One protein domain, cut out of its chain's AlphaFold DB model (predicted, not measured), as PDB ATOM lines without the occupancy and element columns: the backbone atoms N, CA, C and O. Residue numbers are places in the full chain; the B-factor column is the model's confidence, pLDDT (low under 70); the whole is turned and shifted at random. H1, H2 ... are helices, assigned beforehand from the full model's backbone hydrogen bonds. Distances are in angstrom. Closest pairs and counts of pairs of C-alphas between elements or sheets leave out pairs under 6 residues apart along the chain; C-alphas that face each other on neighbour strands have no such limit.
ATOM      1  N   VAL A   3      65.475 128.616  82.870       90.88
ATOM      2  CA  VAL A   3      64.676 128.974  84.055       90.88
ATOM      3  C   VAL A   3      63.166 128.921  83.794       90.88
ATOM      4  O   VAL A   3      62.429 128.328  84.570       90.88
ATOM      5  N   LEU A   4      62.695 129.468  82.669       92.06
ATOM      6  CA  LEU A   4      61.268 129.436  82.318       92.06
ATOM      7  C   LEU A   4      60.737 128.004  82.147       92.06
ATOM      8  O   LEU A   4      59.615 127.698  82.533       92.06
ATOM      9  N   ARG A   5      61.558 127.101  81.602       92.75
ATOM     10  CA  ARG A   5      61.183 125.685  81.475       92.75
ATOM     11  C   ARG A   5      61.047 125.012  82.841       92.75
ATOM     12  O   ARG A   5      60.125 124.227  83.023       92.75
ATOM     13  N   ARG A   6      61.923 125.355  83.789       94.44
ATOM     14  CA  ARG A   6      61.858 124.871  85.176       94.44
ATOM     15  C   ARG A   6      60.622 125.393  85.904       94.44
ATOM     16  O   ARG A   6      59.887 124.605  86.483       94.44
ATOM     17  N   LEU A   7      60.321 126.684  85.773       93.69
ATOM     18  CA  LEU A   7      59.102 127.289  86.323       93.69
ATOM     19  C   LEU A   7      57.828 126.609  85.808       93.69
ATOM     20  O   LEU A   7      56.920 126.339  86.593       93.69
ATOM     21  N   LEU A   8      57.774 126.313  84.504       93.25
ATOM     22  CA  LEU A   8      56.654 125.597  83.893       93.25
ATOM     23  C   LEU A   8      56.529 124.168  84.445       93.25
ATOM     24  O   LEU A   8      55.434 123.743  84.804       93.25
ATOM     25  N   ALA A   9      57.644 123.441  84.551       92.88
ATOM     26  CA  ALA A   9      57.666 122.086  85.101       92.88
ATOM     27  C   ALA A   9      57.233 122.044  86.578       92.88
ATOM     28  O   ALA A   9      56.513 121.133  86.980       92.88
ATOM     29  N   ALA A  10      57.618 123.054  87.362       92.81
ATOM     30  CA  ALA A  10      57.264 123.191  88.772       92.81
ATOM     31  C   ALA A  10      55.819 123.678  89.012       92.81
ATOM     32  O   ALA A  10      55.373 123.685  90.155       92.81
ATOM     33  N   LYS A  11      55.082 124.084  87.963       91.25
ATOM     34  CA  LYS A  11      53.675 124.540  88.032       91.25
ATOM     35  C   LYS A  11      53.422 125.654  89.064       91.25
ATOM     36  O   LYS A  11      52.375 125.700  89.703       91.25
ATOM     37  N   ILE A  12      54.387 126.562  89.224       90.19
ATOM     38  CA  ILE A  12      54.316 127.664  90.205       90.19
ATOM     39  C   ILE A  12      53.391 128.795  89.743       90.19
ATOM     40  O   ILE A  12      52.800 129.503  90.557       90.19
ATOM     41  N   THR A  13      53.280 128.995  88.433       87.75
ATOM     42  CA  THR A  13      52.412 130.012  87.837       87.75
ATOM     43  C   THR A  13      51.186 129.359  87.204       87.75
ATOM     44  O   THR A  13      51.115 128.143  87.046       87.75
ATOM     45  N   ARG A  14      50.213 130.182  86.800       86.75
ATOM     46  CA  ARG A  14      49.032 129.723  86.048       86.75
ATOM     47  C   ARG A  14      49.310 129.495  84.559       86.75
ATOM     48  O   ARG A  14      48.397 129.143  83.825       86.75
ATOM     49  N   ALA A  15      50.533 129.755  84.093       87.69
ATOM     50  CA  ALA A  15      50.875 129.586  82.691       87.69
ATOM     51  C   ALA A  15      50.989 128.094  82.362       87.69
ATOM     52  O   ALA A  15      51.806 127.384  82.943       87.69
ATOM     53  N   GLU A  16      50.194 127.629  81.402       89.06
ATOM     54  CA  GLU A  16      50.196 126.226  80.972       89.06
ATOM     55  C   GLU A  16      51.220 125.952  79.865       89.06
ATOM     56  O   GLU A  16      51.623 124.807  79.647       89.06
ATOM     57  N   ARG A  17      51.672 126.997  79.159       91.75
ATOM     58  CA  ARG A  17      52.630 126.883  78.056       91.75
ATOM     59  C   ARG A  17      53.835 127.779  78.280       91.75
ATOM     60  O   ARG A  17      53.751 128.868  78.846       91.75
ATOM     61  N   LEU A  18      54.970 127.355  77.726       91.56
ATOM     62  CA  LEU A  18      56.216 128.120  77.785       91.56
ATOM     63  C   LEU A  18      56.087 129.504  77.128       91.56
ATOM     64  O   LEU A  18      56.707 130.452  77.595       91.56
ATOM     65  N   ALA A  19      55.285 129.617  76.065       92.31
ATOM     66  CA  ALA A  19      55.025 130.887  75.392       92.31
ATOM     67  C   ALA A  19      54.288 131.884  76.303       92.31
ATOM     68  O   ALA A  19      54.663 133.052  76.350       92.31
ATOM     69  N   ASP A  20      53.308 131.409  77.076       90.69
ATOM     70  CA  ASP A  20      52.553 132.241  78.017       90.69
ATOM     71  C   ASP A  20      53.466 132.718  79.152       90.69
ATOM     72  O   ASP A  20      53.493 133.898  79.489       90.69
ATOM     73  N   LEU A  21      54.304 131.816  79.678       91.12
ATOM     74  CA  LEU A  21      55.289 132.158  80.704       91.12
ATOM     75  C   LEU A  21      56.345 133.150  80.189       91.12
ATOM     76  O   LEU A  21      56.815 134.008  80.929       91.12
ATOM     77  N   HIS A  22      56.724 133.035  78.916       92.75
ATOM     78  CA  HIS A  22      57.644 133.964  78.272       92.75
ATOM     79  C   HIS A  22      57.030 135.358  78.094       92.75
ATOM     80  O   HIS A  22      57.749 136.348  78.220       92.75
ATOM     81  N   ALA A  23      55.726 135.446  77.822       92.12
ATOM     82  CA  ALA A  23      55.021 136.719  77.693       92.12
ATOM     83  C   ALA A  23      54.960 137.491  79.021       92.12
ATOM     84  O   ALA A  23      55.100 138.707  79.013       92.12
ATOM     85  N   ILE A  24      54.830 136.788  80.152       90.62
ATOM     86  CA  ILE A  24      54.784 137.390  81.498       90.62
ATOM     87  C   ILE A  24      56.150 137.422  82.197       90.62
ATOM     88  O   ILE A  24      56.224 137.572  83.415       90.62
ATOM     89  N   ARG A  25      57.253 137.213  81.467       90.62
ATOM     90  CA  ARG A  25      58.583 137.046  82.079       90.62
ATOM     91  C   ARG A  25      59.014 138.262  82.906       90.62
ATOM     92  O   ARG A  25      59.724 138.087  83.889       90.62
ATOM     93  N   ASP A  26      58.571 139.453  82.513       92.56
ATOM     94  CA  ASP A  26      58.902 140.711  83.182       92.56
ATOM     95  C   ASP A  26      58.068 140.900  84.470       92.56
ATOM     96  O   ASP A  26      58.483 141.614  85.380       92.56
ATOM     97  N   ASP A  27      56.959 140.161  84.609       92.12
ATOM     98  CA  ASP A  27      56.144 140.086  85.830       92.12
ATOM     99  C   ASP A  27      56.643 139.002  86.808       92.12
ATOM    100  O   ASP A  27      56.139 138.860  87.933       92.12
ATOM    101  N   LEU A  28      57.635 138.194  86.410       92.56
ATOM    102  CA  LEU A  28      58.191 137.155  87.270       92.56
ATOM    103  C   LEU A  28      59.017 137.772  88.397       92.56
ATOM    104  O   LEU A  28      60.157 138.193  88.244       92.56
ATOM    105  N   GLN A  29      58.435 137.736  89.585       94.31
ATOM    106  CA  GLN A  29      59.094 138.138  90.822       94.31
ATOM    107  C   GLN A  29      59.937 137.016  91.446       94.31
ATOM    108  O   GLN A  29      59.671 135.827  91.248       94.31
ATOM    109  N   LEU A  30      60.883 137.408  92.310       95.06
ATOM    110  CA  LEU A  30      61.739 136.504  93.093       95.06
ATOM    111  C   LEU A  30      60.941 135.416  93.832       95.06
ATOM    112  O   LEU A  30      61.366 134.267  93.869       95.06
ATOM    113  N   LYS A  31      59.748 135.740  94.349       94.94
ATOM    114  CA  LYS A  31      58.873 134.772  95.034       94.94
ATOM    115  C   LYS A  31      58.521 133.550  94.175       94.94
ATOM    116  O   LYS A  31      58.429 132.450  94.707       94.94
ATOM    117  N   HIS A  32      58.369 133.714  92.857       95.00
ATOM    118  CA  HIS A  32      58.085 132.596  91.953       95.00
ATOM    119  C   HIS A  32      59.306 131.685  91.804       95.00
ATOM    120  O   HIS A  32      59.168 130.468  91.761       95.00
ATOM    121  N   LEU A  33      60.507 132.269  91.767       95.19
ATOM    122  CA  LEU A  33      61.752 131.508  91.708       95.19
ATOM    123  C   LEU A  33      62.015 130.759  93.012       95.19
ATOM    124  O   LEU A  33      62.385 129.594  92.975       95.19
ATOM    125  N   LEU A  34      61.784 131.398  94.156       95.88
ATOM    126  CA  LEU A  34      61.933 130.756  95.461       95.88
ATOM    127  C   LEU A  34      60.934 129.607  95.645       95.88
ATOM    128  O   LEU A  34      61.314 128.531  96.097       95.88
ATOM    129  N   ALA A  35      59.681 129.796  95.225       95.69
ATOM    130  CA  ALA A  35      58.683 128.731  95.230       95.69
ATOM    131  C   ALA A  35      59.055 127.577  94.280       95.69
ATOM    132  O   ALA A  35      58.901 126.415  94.648       95.69
ATOM    133  N   MET A  36      59.601 127.879  93.095       96.00
ATOM    134  CA  MET A  36      60.124 126.867  92.168       96.00
ATOM    135  C   MET A  36      61.258 126.061  92.801       96.00
ATOM    136  O   MET A  36      61.221 124.836  92.754       96.00
ATOM    137  N   LEU A  37      62.237 126.732  93.414       95.94
ATOM    138  CA  LEU A  37      63.361 126.067  94.075       95.94
ATOM    139  C   LEU A  37      62.888 125.178  95.229       95.94
ATOM    140  O   LEU A  37      63.346 124.047  95.346       95.94
ATOM    141  N   ALA A  38      61.944 125.654  96.044       96.50
ATOM    142  CA  ALA A  38      61.354 124.850  97.110       96.50
ATOM    143  C   ALA A  38      60.691 123.578  96.559       96.50
ATOM    144  O   ALA A  38      60.966 122.487  97.055       96.50
ATOM    145  N   ALA A  39      59.885 123.702  95.499       95.69
ATOM    146  CA  ALA A  39      59.217 122.566  94.869       95.69
ATOM    147  C   ALA A  39      60.212 121.553  94.274       95.69
ATOM    148  O   ALA A  39      60.055 120.349  94.464       95.69
ATOM    149  N   GLU A  40      61.262 122.019  93.595       95.19
ATOM    150  CA  GLU A  40      62.315 121.156  93.037       95.19
ATOM    151  C   GLU A  40      63.120 120.424  94.120       95.19
ATOM    152  O   GLU A  40      63.588 119.311  93.892       95.19
ATOM    153  N   LEU A  41      63.258 121.027  95.302       94.88
ATOM    154  CA  LEU A  41      63.887 120.418  96.474       94.88
ATOM    155  C   LEU A  41      62.926 119.517  97.277       94.88
ATOM    156  O   LEU A  41      63.331 118.957  98.293       94.88
ATOM    157  N   GLY A  42      61.674 119.357  96.836       95.69
ATOM    158  CA  GLY A  42      60.673 118.501  97.483       95.69
ATOM    159  C   GLY A  42      59.930 119.144  98.659       95.69
ATOM    160  O   GLY A  42      59.233 118.445  99.393       95.69
ATOM    161  N   TYR A  43      60.044 120.460  98.846       96.88
ATOM    162  CA  TYR A  43      59.322 121.197  99.884       96.88
ATOM    163  C   TYR A  43      57.945 121.661  99.404       96.88
ATOM    164  O   TYR A  43      57.751 122.019  98.245       96.88
ATOM    165  N   ALA A  44      56.991 121.731 100.338       93.25
ATOM    166  CA  ALA A  44      55.634 122.197 100.053       93.25
ATOM    167  C   ALA A  44      55.568 123.696  99.701       93.25
ATOM    168  O   ALA A  44      54.718 124.115  98.919       93.25
ATOM    169  N   ASN A  45      56.436 124.514 100.300       94.25
ATOM    170  CA  ASN A  45      56.527 125.949 100.054       94.25
ATOM    171  C   ASN A  45      57.916 126.485 100.432       94.25
ATOM    172  O   ASN A  45      58.741 125.782 101.024       94.25
ATOM    173  N   TRP A  46      58.162 127.749 100.082       95.38
ATOM    174  CA  TRP A  46      59.425 128.414 100.383       95.38
ATOM    175  C   TRP A  46      59.687 128.560 101.886       95.38
ATOM    176  O   TRP A  46      60.830 128.400 102.294       95.38
ATOM    177  N   ASP A  47      58.670 128.794 102.714       96.25
ATOM    178  CA  ASP A  47      58.869 128.997 104.156       96.25
ATOM    179  C   ASP A  47      59.414 127.734 104.841       96.25
ATOM    180  O   ASP A  47      60.360 127.811 105.627       96.25
ATOM    181  N   ALA A  48      58.894 126.555 104.480       96.50
ATOM    182  CA  ALA A  48      59.401 125.268 104.956       96.50
ATOM    183  C   ALA A  48      60.843 125.013 104.487       96.50
ATOM    184  O   ALA A  48      61.691 124.608 105.281       96.50
ATOM    185  N   CYS A  49      61.134 125.306 103.215       96.81
ATOM    186  CA  CYS A  49      62.487 125.202 102.665       96.81
ATOM    187  C   CYS A  49      63.460 126.148 103.385       96.81
ATOM    188  O   CYS A  49      64.563 125.748 103.755       96.81
ATOM    189  N   LYS A  50      63.055 127.403 103.604       95.56
ATOM    190  CA  LYS A  50      63.870 128.423 104.262       95.56
ATOM    191  C   LYS A  50      64.172 128.033 105.704       95.56
ATOM    192  O   LYS A  50      65.313 128.167 106.125       95.56
ATOM    193  N   SER A  51      63.188 127.512 106.434       95.81
ATOM    194  CA  SER A  51      63.392 127.067 107.813       95.81
ATOM    195  C   SER A  51      64.439 125.954 107.921       95.81
ATOM    196  O   SER A  51      65.232 125.981 108.856       95.81
ATOM    197  N   ASP A  52      64.467 124.988 106.991       95.44
ATOM    198  CA  ASP A  52      65.503 123.943 107.010       95.44
ATOM    199  C   ASP A  52      66.882 124.493 106.619       95.44
ATOM    200  O   ASP A  52      67.888 124.101 107.208       95.44
ATOM    201  N   ILE A  53      66.937 125.437 105.671       92.56
ATOM    202  CA  ILE A  53      68.176 126.138 105.299       92.56
ATOM    203  C   ILE A  53      68.732 126.924 106.492       92.56
ATOM    204  O   ILE A  53      69.912 126.793 106.805       92.56
ATOM    205  N   ASP A  54      67.891 127.706 107.171       93.38
ATOM    206  CA  ASP A  54      68.282 128.526 108.323       93.38
ATOM    207  C   ASP A  54      68.745 127.665 109.514       93.38
ATOM    208  O   ASP A  54      69.550 128.118 110.326       93.38
ATOM    209  N   ALA A  55      68.261 126.422 109.620       94.50
ATOM    210  CA  ALA A  55      68.680 125.473 110.650       94.50
ATOM    211  C   ALA A  55      70.051 124.831 110.367       94.50
ATOM    212  O   ALA A  55      70.632 124.201 111.257       94.50
ATOM    213  N   LYS A  56      70.586 124.946 109.144       93.38
ATOM    214  CA  LYS A  56      71.910 124.411 108.818       93.38
ATOM    215  C   LYS A  56      73.016 125.286 109.403       93.38
ATOM    216  O   LYS A  56      72.911 126.508 109.473       93.38
TER     217      LYS A  56
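This is residues 3 to 56 of the 110 residues of an uncharacterized protein of Burkholderia sp. THE68 (UniProt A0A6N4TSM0). Four short helices make a loose row along a rod, in the spatial order H2, H1, H3, H4, with the longest helix, H3, set across the rod's length. H1 packs on one side of H3, H4 reaches out from the other side toward one end, and H2 sits beyond H1 at the other end; residues 24 to 29 span the gap from H2 back to H3. The printed part has 54 residues with four named helices, H1, H2, H3 and H4 along the chain, and no named strand: its class is all helix. It is only just compact, close to loose, with a radius of gyration of the C-alphas of 11.9 A, and its C-alphas span 38 by 18 by 15 A.

H3, residues 30 to 40, is 15.4 A long from its first C-alpha at (61.739, 136.504, 93.093) to its last at (62.315, 121.156, 93.037). H4 holds residues 46 to 54 and is 11.9 A long, ending at C-alpha 54 at (68.282, 128.526, 108.323). H1 holds residues 3 to 9, 9.9 A from first to last C-alpha, and begins at C-alpha 3 at (64.676, 128.974, 84.055). H2, residues 18 to 23, measures 8.7 A.

H3 touches H1, and their closest C-alphas, those of Met 36 and Leu 7, are 5.9 A apart. The two run the same way at a steep tilt of 53 degrees. H3 also touches H4, with the closest C-alphas, those of Ala 38 and Trp 46, 5.2 A apart; their lines are about perpendicular at 77 degrees. H1 touches H2, where the closest C-alphas, those of Leu 8 and Leu 18, are 6.6 A apart. These two run opposite ways at a steep tilt of 52 degrees. The three touching pairs are mostly crossed: 0 of them are at a shallow tilt. H2 and H3 are apart, though they follow each other in the chain, and H4 is apart from both H1 and H2. In H1, H2, H3 and H4 every O i to N i+4 pair is within hydrogen-bond range.

The two C-alphas farthest apart, those of Ala 19 and Ala 55, are 38.2 A apart, while those of Val 3 and Lys 56, the first and last printed, are 26.2 A apart. The printed part has no cut. The link from H3 to H4, 5 residues, is tight; those from H1 to H2, 8 residues, and from H2 to H3, 6 residues, are short, and no link is long. The mean pLDDT of the printed part is 93.4, and no printed residue is under 70.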